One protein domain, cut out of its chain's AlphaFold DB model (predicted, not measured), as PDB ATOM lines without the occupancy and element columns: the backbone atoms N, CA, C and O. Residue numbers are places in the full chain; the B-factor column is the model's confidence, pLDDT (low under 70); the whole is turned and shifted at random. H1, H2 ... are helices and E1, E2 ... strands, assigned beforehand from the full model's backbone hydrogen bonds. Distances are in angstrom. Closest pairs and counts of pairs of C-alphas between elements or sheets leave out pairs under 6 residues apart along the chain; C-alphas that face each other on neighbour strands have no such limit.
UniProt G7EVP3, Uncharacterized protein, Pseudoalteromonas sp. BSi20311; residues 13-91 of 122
ATOM      1  N   ILE A  13      54.379 -42.626 -34.261       83.12
ATOM      2  CA  ILE A  13      53.759 -43.255 -33.092       83.12
ATOM      3  C   ILE A  13      53.699 -42.215 -31.981       83.12
ATOM      4  O   ILE A  13      54.707 -41.586 -31.657       83.12
ATOM      5  N   HIS A  14      52.529 -42.061 -31.376       83.38
ATOM      6  CA  HIS A  14      52.327 -41.183 -30.235       83.38
ATOM      7  C   HIS A  14      51.845 -41.983 -29.025       83.38
ATOM      8  O   HIS A  14      50.984 -42.854 -29.142       83.38
ATOM      9  N   ILE A  15      52.407 -41.682 -27.854       82.62
ATOM     10  CA  ILE A  15      51.984 -42.254 -26.575       82.62
ATOM     11  C   ILE A  15      51.131 -41.210 -25.875       82.62
ATOM     12  O   ILE A  15      51.575 -40.089 -25.638       82.62
ATOM     13  N   VAL A  16      49.905 -41.583 -25.535       81.12
ATOM     14  CA  VAL A  16      48.953 -40.675 -24.906       81.12
ATOM     15  C   VAL A  16      49.404 -40.394 -23.481       81.12
ATOM     16  O   VAL A  16      49.509 -41.308 -22.668       81.12
ATOM     17  N   GLU A  17      49.647 -39.126 -23.157       76.31
ATOM     18  CA  GLU A  17      50.157 -38.755 -21.831       76.31
ATOM     19  C   GLU A  17      49.058 -38.460 -20.808       76.31
ATOM     20  O   GLU A  17      49.252 -38.572 -19.598       76.31
ATOM     21  N   LYS A  18      47.889 -38.033 -21.288       76.69
ATOM     22  CA  LYS A  18      46.769 -37.584 -20.459       76.69
ATOM     23  C   LYS A  18      45.466 -38.091 -21.039       76.69
ATOM     24  O   LYS A  18      45.319 -38.191 -22.253       76.69
ATOM     25  N   ARG A  19      44.498 -38.363 -20.161       78.75
ATOM     26  CA  ARG A  19      43.159 -38.753 -20.598       78.75
ATOM     27  C   ARG A  19      42.524 -37.610 -21.388       78.75
ATOM     28  O   ARG A  19      42.364 -36.518 -20.850       78.75
ATOM     29  N   MET A  20      42.123 -37.874 -22.625       82.50
ATOM     30  CA  MET A  20      41.435 -36.902 -23.481       82.50
ATOM     31  C   MET A  20      40.471 -37.596 -24.446       82.50
ATOM     32  O   MET A  20      40.569 -38.806 -24.661       82.50
ATOM     33  N   SER A  21      39.506 -36.855 -24.998       89.44
ATOM     34  CA  SER A  21      38.635 -37.403 -26.042       89.44
ATOM     35  C   SER A  21      39.447 -37.678 -27.307       89.44
ATOM     36  O   SER A  21      40.404 -36.960 -27.602       89.44
ATOM     37  N   ILE A  22      39.059 -38.706 -28.067       89.12
ATOM     38  CA  ILE A  22      39.723 -39.034 -29.339       89.12
ATOM     39  C   ILE A  22      39.723 -37.822 -30.278       89.12
ATOM     40  O   ILE A  22      40.725 -37.551 -30.928       89.12
ATOM     41  N   ASP A  23      38.636 -37.053 -30.310       87.56
ATOM     42  CA  ASP A  23      38.550 -35.881 -31.182       87.56
ATOM     43  C   ASP A  23      39.526 -34.772 -30.758       87.56
ATOM     44  O   ASP A  23      40.175 -34.173 -31.613       87.56
ATOM     45  N   ALA A  24      39.696 -34.537 -29.451       86.94
ATOM     46  CA  ALA A  24      40.686 -33.585 -28.946       86.94
ATOM     47  C   ALA A  24      42.122 -34.051 -29.228       86.94
ATOM     48  O   ALA A  24      42.969 -33.231 -29.575       86.94
ATOM     49  N   LEU A  25      42.379 -35.361 -29.131       86.19
ATOM     50  CA  LEU A  25      43.665 -35.949 -29.497       86.19
ATOM     51  C   LEU A  25      43.963 -35.734 -30.986       86.19
ATOM     52  O   LEU A  25      45.036 -35.254 -31.326       86.19
ATOM     53  N   ILE A  26      43.005 -36.011 -31.875       86.38
ATOM     54  CA  ILE A  26      43.174 -35.805 -33.323       86.38
ATOM     55  C   ILE A  26      43.481 -34.335 -33.635       86.38
ATOM     56  O   ILE A  26      44.381 -34.058 -34.422       86.38
ATOM     57  N   ILE A  27      42.779 -33.394 -33.000       86.38
ATOM     58  CA  ILE A  27      43.027 -31.953 -33.173       86.38
ATOM     59  C   ILE A  27      44.417 -31.551 -32.663       86.38
ATOM     60  O   ILE A  27      45.052 -30.682 -33.251       86.38
ATOM     61  N   ALA A  28      44.903 -32.168 -31.584       83.75
ATOM     62  CA  ALA A  28      46.240 -31.897 -31.060       83.75
ATOM     63  C   ALA A  28      47.356 -32.478 -31.947       83.75
ATOM     64  O   ALA A  28      48.443 -31.908 -32.008       83.75
ATOM     65  N   LEU A  29      47.095 -33.605 -32.616       83.31
ATOM     66  CA  LEU A  29      48.080 -34.320 -33.432       83.31
ATOM     67  C   LEU A  29      48.141 -33.840 -34.889       83.31
ATOM     68  O   LEU A  29      49.193 -33.933 -35.516       83.31
ATOM     69  N   TYR A  30      47.038 -33.328 -35.436       81.00
ATOM     70  CA  TYR A  30      46.942 -32.881 -36.827       81.00
ATOM     71  C   TYR A  30      46.629 -31.384 -36.891       81.00
ATOM     72  O   TYR A  30      45.736 -30.907 -36.201       81.00
ATOM     73  N   ASN A  31      47.308 -30.637 -37.767       70.75
ATOM     74  CA  ASN A  31      47.143 -29.185 -37.871       70.75
ATOM     75  C   ASN A  31      46.823 -28.734 -39.312       70.75
ATOM     76  O   ASN A  31      47.746 -28.684 -40.126       70.75
ATOM     77  N   PRO A  32      45.581 -28.327 -39.656       70.12
ATOM     78  CA  PRO A  32      44.271 -28.706 -39.106       70.12
ATOM     79  C   PRO A  32      43.699 -29.996 -39.756       70.12
ATOM     80  O   PRO A  32      43.891 -30.220 -40.955       70.12
ATOM     81  N   PRO A  33      42.958 -30.845 -39.014       78.56
ATOM     82  CA  PRO A  33      42.447 -32.121 -39.523       78.56
ATOM     83  C   PRO A  33      41.220 -31.961 -40.433       78.56
ATOM     84  O   PRO A  33      40.297 -31.201 -40.144       78.56
ATOM     85  N   SER A  34      41.166 -32.753 -41.505       83.19
ATOM     86  CA  SER A  34      39.975 -32.896 -42.356       83.19
ATOM     87  C   SER A  34      39.016 -33.955 -41.797       83.19
ATOM     88  O   SER A  34      39.431 -34.834 -41.044       83.19
ATOM     89  N   GLU A  35      37.747 -33.970 -42.220       84.56
ATOM     90  CA  GLU A  35      36.800 -35.035 -41.827       84.56
ATOM     91  C   GLU A  35      37.317 -36.443 -42.192       84.56
ATOM     92  O   GLU A  35      37.104 -37.412 -41.459       84.56
ATOM     93  N   LYS A  36      38.064 -36.559 -43.299       83.31
ATOM     94  CA  LYS A  36      38.718 -37.812 -43.697       83.31
ATOM     95  C   LYS A  36      39.819 -38.220 -42.714       83.31
ATOM     96  O   LYS A  36      39.938 -39.405 -42.426       83.31
ATOM     97  N   THR A  37      40.556 -37.259 -42.151       84.00
ATOM     98  CA  THR A  37      41.566 -37.492 -41.104       84.00
ATOM     99  C   THR A  37      40.933 -38.124 -39.871       84.00
ATOM    100  O   THR A  37      41.447 -39.112 -39.360       84.00
ATOM    101  N   PHE A  38      39.780 -37.610 -39.432       85.69
ATOM    102  CA  PHE A  38      39.064 -38.181 -38.289       85.69
ATOM    103  C   PHE A  38      38.631 -39.624 -38.541       85.69
ATOM    104  O   PHE A  38      38.818 -40.481 -37.678       85.69
ATOM    105  N   LYS A  39      38.051 -39.899 -39.716       86.81
ATOM    106  CA  LYS A  39      37.594 -41.249 -40.075       86.81
ATOM    107  C   LYS A  39      38.765 -42.224 -40.176       86.81
ATOM    108  O   LYS A  39      38.684 -43.307 -39.605       86.81
ATOM    109  N   HIS A  40      39.852 -41.815 -40.830       86.06
ATOM    110  CA  HIS A  40      41.065 -42.621 -40.977       86.06
ATOM    111  C   HIS A  40      41.711 -42.928 -39.628       86.06
ATOM    112  O   HIS A  40      41.926 -44.087 -39.290       86.06
ATOM    113  N   PHE A  41      41.917 -41.906 -38.796       87.12
ATOM    114  CA  PHE A  41      42.517 -42.078 -37.476       87.12
ATOM    115  C   PHE A  41      41.711 -43.040 -36.597       87.12
ATOM    116  O   PHE A  41      42.293 -43.913 -35.957       87.12
ATOM    117  N   LYS A  42      40.375 -42.907 -36.580       87.56
ATOM    118  CA  LYS A  42      39.480 -43.799 -35.819       87.56
ATOM    119  C   LYS A  42      39.468 -45.227 -36.365       87.56
ATOM    120  O   LYS A  42      39.281 -46.164 -35.597       87.56
ATOM    121  N   PHE A  43      39.654 -45.391 -37.672       86.06
ATOM    122  CA  PHE A  43      39.727 -46.700 -38.310       86.06
ATOM    123  C   PHE A  43      41.025 -47.433 -37.942       86.06
ATOM    124  O   PHE A  43      40.972 -48.555 -37.433       86.06
ATOM    125  N   VAL A  44      42.169 -46.762 -38.104       84.81
ATOM    126  CA  VAL A  44      43.503 -47.302 -37.791       84.81
ATOM    127  C   VAL A  44      43.661 -47.565 -36.290       84.81
ATOM    128  O   VAL A  44      44.161 -48.610 -35.888       84.81
ATOM    129  N   ASN A  45      43.178 -46.648 -35.447       87.69
ATOM    130  CA  ASN A  45      43.272 -46.742 -33.989       87.69
ATOM    131  C   ASN A  45      41.978 -47.270 -33.350       87.69
ATOM    132  O   ASN A  45      41.525 -46.770 -32.319       87.69
ATOM    133  N   SER A  46      41.356 -48.277 -33.966       86.94
ATOM    134  CA  SER A  46      40.083 -48.844 -33.494       86.94
ATOM    135  C   SER A  46      40.197 -49.659 -32.196       86.94
ATOM    136  O   SER A  46      39.181 -50.074 -31.643       86.94
ATOM    137  N   HIS A  47      41.411 -49.858 -31.666       84.38
ATOM    138  CA  HIS A  47      41.643 -50.416 -30.327       84.38
ATOM    139  C   HIS A  47      41.213 -49.469 -29.198       84.38
ATOM    140  O   HIS A  47      40.911 -49.933 -28.098       84.38
ATOM    141  N   ILE A  48      41.133 -48.157 -29.459       86.00
ATOM    142  CA  ILE A  48      40.668 -47.187 -28.465       86.00
ATOM    143  C   ILE A  48      39.152 -47.316 -28.300       86.00
ATOM    144  O   ILE A  48      38.357 -46.814 -29.095       86.00
ATOM    145  N   VAL A  49      38.756 -47.971 -27.216       75.75
ATOM    146  CA  VAL A  49      37.356 -48.132 -26.820       75.75
ATOM    147  C   VAL A  49      36.858 -46.919 -26.020       75.75
ATOM    148  O   VAL A  49      37.637 -46.198 -25.398       75.75
ATOM    149  N   ASP A  50      35.546 -46.678 -26.040       80.50
ATOM    150  CA  ASP A  50      34.837 -45.648 -25.252       80.50
ATOM    151  C   ASP A  50      35.013 -44.182 -25.693       80.50
ATOM    152  O   ASP A  50      34.505 -43.277 -25.032       80.50
ATOM    153  N   GLY A  51      35.708 -43.907 -26.800       83.12
ATOM    154  CA  GLY A  51      35.861 -42.537 -27.314       83.12
ATOM    155  C   GLY A  51      36.852 -41.660 -26.533       83.12
ATOM    156  O   GLY A  51      36.995 -40.472 -26.838       83.12
ATOM    157  N   TYR A  52      37.564 -42.236 -25.560       84.81
ATOM    158  CA  TYR A  52      38.599 -41.566 -24.773       84.81
ATOM    159  C   TYR A  52      39.915 -42.323 -24.864       84.81
ATOM    160  O   TYR A  52      39.975 -43.507 -24.542       84.81
ATOM    161  N   ALA A  53      40.980 -41.605 -25.196       84.25
ATOM    162  CA  ALA A  53      42.327 -42.128 -25.093       84.25
ATOM    163  C   ALA A  53      42.818 -41.995 -23.644       84.25
ATOM    164  O   ALA A  53      42.655 -40.945 -23.013       84.25
ATOM    165  N   LYS A  54      43.373 -43.074 -23.093       82.69
ATOM    166  CA  LYS A  54      43.880 -43.170 -21.719       82.69
ATOM    167  C   LYS A  54      45.409 -43.043 -21.708       82.69
ATOM    168  O   LYS A  54      46.052 -43.422 -22.686       82.69
ATOM    169  N   PRO A  55      46.001 -42.548 -20.605       77.94
ATOM    170  CA  PRO A  55      47.450 -42.478 -20.475       77.94
ATOM    171  C   PRO A  55      48.118 -43.838 -20.711       77.94
ATOM    172  O   PRO A  55      47.654 -44.852 -20.191       77.94
ATOM    173  N   GLY A  56      49.206 -43.855 -21.478       73.25
ATOM    174  CA  GLY A  56      49.970 -45.058 -21.822       73.25
ATOM    175  C   GLY A  56      49.497 -45.789 -23.076       73.25
ATOM    176  O   GLY A  56      50.264 -46.586 -23.609       73.25
ATOM    177  N   GLN A  57      48.294 -45.503 -23.583       80.25
ATOM    178  CA  GLN A  57      47.858 -46.067 -24.859       80.25
ATOM    179  C   GLN A  57      48.693 -45.496 -26.004       80.25
ATOM    180  O   GLN A  57      49.054 -44.316 -26.005       80.25
ATOM    181  N   ILE A  58      48.978 -46.344 -26.988       83.50
ATOM    182  CA  ILE A  58      49.729 -45.959 -28.180       83.50
ATOM    183  C   ILE A  58      48.775 -45.711 -29.342       83.50
ATOM    184  O   ILE A  58      47.804 -46.446 -29.520       83.50
ATOM    185  N   VAL A  59      49.052 -44.679 -30.134       87.00
ATOM    186  CA  VAL A  59      48.292 -44.347 -31.342       87.00
ATOM    187  C   VAL A  59      49.228 -44.170 -32.527       87.00
ATOM    188  O   VAL A  59      50.344 -43.663 -32.383       87.00
ATOM    189  N   LEU A  60      48.764 -44.589 -33.698       86.06
ATOM    190  CA  LEU A  60      49.445 -44.389 -34.965       86.06
ATOM    191  C   LEU A  60      48.867 -43.166 -35.664       86.06
ATOM    192  O   LEU A  60      47.660 -43.057 -35.886       86.06
ATOM    193  N   ILE A  61      49.762 -42.262 -36.019       84.56
ATOM    194  CA  ILE A  61      49.526 -41.131 -36.899       84.56
ATOM    195  C   ILE A  61      49.957 -41.607 -38.280       84.56
ATOM    196  O   ILE A  61      51.142 -41.854 -38.497       84.56
ATOM    197  N   SER A  62      49.002 -41.780 -39.188       80.06
ATOM    198  CA  SER A  62      49.267 -42.143 -40.581       80.06
ATOM    199  C   SER A  62      48.614 -41.148 -41.548       80.06
ATOM    200  O   SER A  62      47.640 -40.469 -41.179       80.06
ATOM    201  N   PRO A  63      49.160 -40.996 -42.771       74.62
ATOM    202  CA  PRO A  63      48.566 -40.151 -43.796       74.62
ATOM    203  C   PRO A  63      47.276 -40.777 -44.347       74.62
ATOM    204  O   PRO A  63      47.122 -41.990 -44.404       74.62
ATOM    205  N   ILE A  64      46.362 -39.934 -44.835       70.75
ATOM    206  CA  ILE A  64      45.033 -40.321 -45.370       70.75
ATOM    207  C   ILE A  64      45.148 -40.954 -46.774       70.75
ATOM    208  O   ILE A  64      44.150 -41.230 -47.437       70.75
ATOM    209  N   ASN A  65      46.371 -41.118 -47.280       64.00
ATOM    210  CA  ASN A  65      46.648 -41.330 -48.699       64.00
ATOM    211  C   ASN A  65      46.172 -42.699 -49.207       64.00
ATOM    212  O   ASN A  65      46.146 -42.919 -50.415       64.00
ATOM    213  N   THR A  66      45.729 -43.585 -48.317       54.97
ATOM    214  CA  THR A  66      45.146 -44.872 -48.672       54.97
ATOM    215  C   THR A  66      43.894 -45.116 -47.834       54.97
ATOM    216  O   THR A  66      43.948 -45.240 -46.618       54.97
ATOM    217  N   MET A  67      42.735 -45.227 -48.493       54.41
ATOM    218  CA  MET A  67      41.524 -45.808 -47.883       54.41
ATOM    219  C   MET A  67      41.661 -47.327 -47.655       54.41
ATOM    220  O   MET A  67      40.720 -47.979 -47.208       54.41
ATOM    221  N   GLU A  68      42.821 -47.887 -47.988       57.91
ATOM    222  CA  GLU A  68      43.198 -49.270 -47.761       57.91
ATOM    223  C   GLU A  68      44.130 -49.322 -46.551       57.91
ATOM    224  O   GLU A  68      45.122 -48.591 -46.496       57.91
ATOM    225  N   CYS A  69      43.787 -50.174 -45.582       61.31
ATOM    226  CA  CYS A  69      44.644 -50.466 -44.439       61.31
ATOM    227  C   CYS A  69      45.921 -51.127 -44.966       61.31
ATOM    228  O   CYS A  69      45.868 -52.203 -45.565       61.31
ATOM    229  N   THR A  70      47.060 -50.482 -44.760       73.88
ATOM    230  CA  THR A  70      48.363 -51.052 -45.104       73.88
ATOM    231  C   THR A  70      48.706 -52.195 -44.144       73.88
ATOM    232  O   THR A  70      48.270 -52.211 -42.991       73.88
ATOM    233  N   GLU A  71      49.523 -53.157 -44.582       77.56
ATOM    234  CA  GLU A  71      49.980 -54.262 -43.718       77.56
ATOM    235  C   GLU A  71      50.644 -53.738 -42.426       77.56
ATOM    236  O   GLU A  71      50.478 -54.310 -41.348       77.56
ATOM    237  N   LEU A  72      51.324 -52.589 -42.517       77.06
ATOM    238  CA  LEU A  72      51.932 -51.888 -41.386       77.06
ATOM    239  C   LEU A  72      50.893 -51.437 -40.348       77.06
ATOM    240  O   LEU A  72      51.098 -51.633 -39.151       77.06
ATOM    241  N   GLU A  73      49.779 -50.854 -40.792       78.94
ATOM    242  CA  GLU A  73      48.699 -50.400 -39.905       78.94
ATOM    243  C   GLU A  73      48.048 -51.582 -39.182       78.94
ATOM    244  O   GLU A  73      47.792 -51.502 -37.981       78.94
ATOM    245  N   GLN A  74      47.871 -52.712 -39.872       80.19
ATOM    246  CA  GLN A  74      47.327 -53.926 -39.263       80.19
ATOM    247  C   GLN A  74      48.267 -54.514 -38.198       80.19
ATOM    248  O   GLN A  74      47.825 -54.893 -37.110       80.19
ATOM    249  N   GLN A  75      49.573 -54.567 -38.476       81.31
ATOM    250  CA  GLN A  75      50.572 -55.037 -37.508       81.31
ATOM    251  C   GLN A  75      50.688 -54.097 -36.300       81.31
ATOM    252  O   GLN A  75      50.793 -54.555 -35.155       81.31
ATOM    253  N   PHE A  76      50.623 -52.781 -36.535       84.00
ATOM    254  CA  PHE A  76      50.586 -51.797 -35.460       84.00
ATOM    255  C   PHE A  76      49.365 -52.011 -34.569       84.00
ATOM    256  O   PHE A  76      49.509 -52.086 -33.353       84.00
ATOM    257  N   GLN A  77      48.181 -52.165 -35.160       82.25
ATOM    258  CA  GLN A  77      46.944 -52.360 -34.413       82.25
ATOM    259  C   GLN A  77      47.018 -53.590 -33.498       82.25
ATOM    260  O   GLN A  77      46.616 -53.522 -32.336       82.25
ATOM    261  N   ALA A  78      47.580 -54.702 -33.982       81.19
ATOM    262  CA  ALA A  78      47.776 -55.902 -33.169       81.19
ATOM    263  C   ALA A  78      48.707 -55.640 -31.971       81.19
ATOM    264  O   ALA A  78      48.430 -56.081 -30.854       81.19
ATOM    265  N   SER A  79      49.776 -54.873 -32.188       82.00
ATOM    266  CA  SER A  79      50.721 -54.485 -31.135       82.00
ATOM    267  C   SER A  79      50.090 -53.514 -30.130       82.00
ATOM    268  O   SER A  79      50.273 -53.660 -28.923       82.00
ATOM    269  N   ALA A  80      49.297 -52.555 -30.608       84.19
ATOM    270  CA  ALA A  80      48.567 -51.609 -29.772       84.19
ATOM    271  C   ALA A  80      47.527 -52.309 -28.892       84.19
ATOM    272  O   ALA A  80      47.396 -51.977 -27.715       84.19
ATOM    273  N   LEU A  81      46.859 -53.338 -29.416       83.81
ATOM    274  CA  LEU A  81      45.937 -54.163 -28.641       83.81
ATOM    275  C   LEU A  81      46.649 -54.937 -27.517       83.81
ATOM    276  O   LEU A  81      46.102 -55.052 -26.419       83.81
ATOM    277  N   ASP A  82      47.855 -55.458 -27.764       79.75
ATOM    278  CA  ASP A  82      48.659 -56.146 -26.741       79.75
ATOM    279  C   ASP A  82      49.107 -55.183 -25.632       79.75
ATOM    280  O   ASP A  82      48.992 -55.499 -24.446       79.75
ATOM    281  N   VAL A  83      49.530 -53.970 -26.004       78.75
ATOM    282  CA  VAL A  83      49.841 -52.899 -25.044       78.75
ATOM    283  C   VAL A  83      48.605 -52.542 -24.220       78.75
ATOM    284  O   VAL A  83      48.675 -52.522 -22.994       78.75
ATOM    285  N   ASP A  84      47.452 -52.353 -24.857       79.19
ATOM    286  CA  ASP A  84      46.187 -52.074 -24.176       79.19
ATOM    287  C   ASP A  84      45.737 -53.207 -23.250       79.19
ATOM    288  O   ASP A  84      45.070 -52.965 -22.240       79.19
ATOM    289  N   LYS A  85      46.041 -54.458 -23.599       79.75
ATOM    290  CA  LYS A  85      45.756 -55.617 -22.753       79.75
ATOM    291  C   LYS A  85      46.652 -55.604 -21.518       79.75
ATOM    292  O   LYS A  85      46.132 -55.681 -20.412       79.75
ATOM    293  N   LYS A  86      47.956 -55.388 -21.692       75.31
ATOM    294  CA  LYS A  86      48.907 -55.246 -20.579       75.31
ATOM    295  C   LYS A  86      48.542 -54.080 -19.670       75.31
ATOM    296  O   LYS A  86      48.507 -54.249 -18.463       75.31
ATOM    297  N   LEU A  87      48.169 -52.927 -20.231       71.19
ATOM    298  CA  LEU A  87      47.699 -51.769 -19.460       71.19
ATOM    299  C   LEU A  87      46.425 -52.059 -18.653       71.19
ATOM    300  O   LEU A  87      46.219 -51.456 -17.604       71.19
ATOM    301  N   ARG A  88      45.559 -52.958 -19.142       69.62
ATOM    302  CA  ARG A  88      44.366 -53.424 -18.417       69.62
ATOM    303  C   ARG A  88      44.687 -54.457 -17.339       69.62
ATOM    304  O   ARG A  88      43.956 -54.514 -16.358       69.62
ATOM    305  N   GLU A  89      45.732 -55.255 -17.541       66.81
ATOM    306  CA  GLU A  89      46.238 -56.245 -16.583       66.81
ATOM    307  C   GLU A  89      47.037 -55.608 -15.434       66.81
ATOM    308  O   GLU A  89      47.203 -56.254 -14.403       66.81
ATOM    309  N   LEU A  90      47.479 -54.351 -15.578       62.38
ATOM    310  CA  LEU A  90      48.089 -53.584 -14.489       62.38
ATOM    311  C   LEU A  90      47.075 -53.342 -13.361       62.38
ATOM    312  O   LEU A  90      45.996 -52.772 -13.572       62.38
ATOM    313  N   ASP A  91      47.456 -53.760 -12.155       54.25
ATOM    314  CA  ASP A  91      46.640 -53.672 -10.944       54.25
ATOM    315  C   ASP A  91      46.492 -52.208 -10.476       54.25
ATOM    316  O   ASP A  91      47.270 -51.326 -10.854       54.25
TER     317      ASP A  91
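AT A GLANCE: This is residues 13 to 91 of the 122 residues of an uncharacterized protein of Pseudoalteromonas sp. BSi20311 (UniProt G7EVP3). A short ribbon of two strands has E2 near the middle of the domain, with the three helices arranged round E2 and E1 at its outer side. The long helix H3 runs beside E2 on one side, H1 is on the opposite side, and H2 is placed between these two helices. The printed part has 79 residues, with three named helices and two named strands in the order E1, H1, H2, E2, H3; the sheet E1 - E2 is antiparallel and the class is mostly helix. The whole is compact, with a radius of gyration of the C-alphas of 12.2 A and spans of 39 by 27 by 19 A.

HOW THE PARTS SIT: Strand E1, residues 13 to 15, is the antiparallel neighbour of strand E2, residues 58 to 61, with 143 degrees between their directions. N 14 and O 59 are 2.9 A apart and N 59 and O 14 are 2.8 A apart, both within hydrogen-bond range. Helix H1, residues 22 to 29, and helix H2, residues 35 to 44, only just touch, with 3 pairs of C-alphas within 8 A. Their closest C-alphas are those of Ile 26 and Phe 38, 6.9 A apart, and their lines are about perpendicular at 74 degrees. The closest C-alphas of H2 and E2 are those of Phe 41 and Ile 61, 7.1 A apart. Helix H3, residues 71 to 89, only just touches H2, with 3 pairs of C-alphas within 8 A, and does so with residues 73 to 77 alone. The closest C-alphas there are those of Val 44 and Glu 73, 6.4 A apart; the two helices run the same way at a steep tilt of 66 degrees. The closest C-alphas of E2 and H3 are those of Ile 58 and Ala 80, 6.0 A apart. H1 and H3 are apart. In H1, H2 and H3 every O i to N i+4 pair is within hydrogen-bond range.

IN THESE COORDINATES: E1 begins at C-alpha 13 (53.759, -43.255, -33.092) and is 6.8 A long from first to last C-alpha. H1 measures 10.4 A and H2 14.5 A. E2 measures 10.0 A from C-alpha 58 (49.729, -45.959, -28.180) to C-alpha 61. H3 measures 27.5 A and ends at C-alpha 89 (46.238, -56.245, -16.583).

THE WHOLE: The two C-alphas farthest apart are those of Asn 65 and Asp 91, at 39.7 A. The printed part has no cut. The link from H2 to E2, residues 45 to 57, is long, and in it residues 52 to 53 pair antiparallel with residues 20 to 21. The link from H1 to H2 is tight. The mean pLDDT of the printed part is 79.4, and residues 65 to 69 and 88 to 91 are under 70.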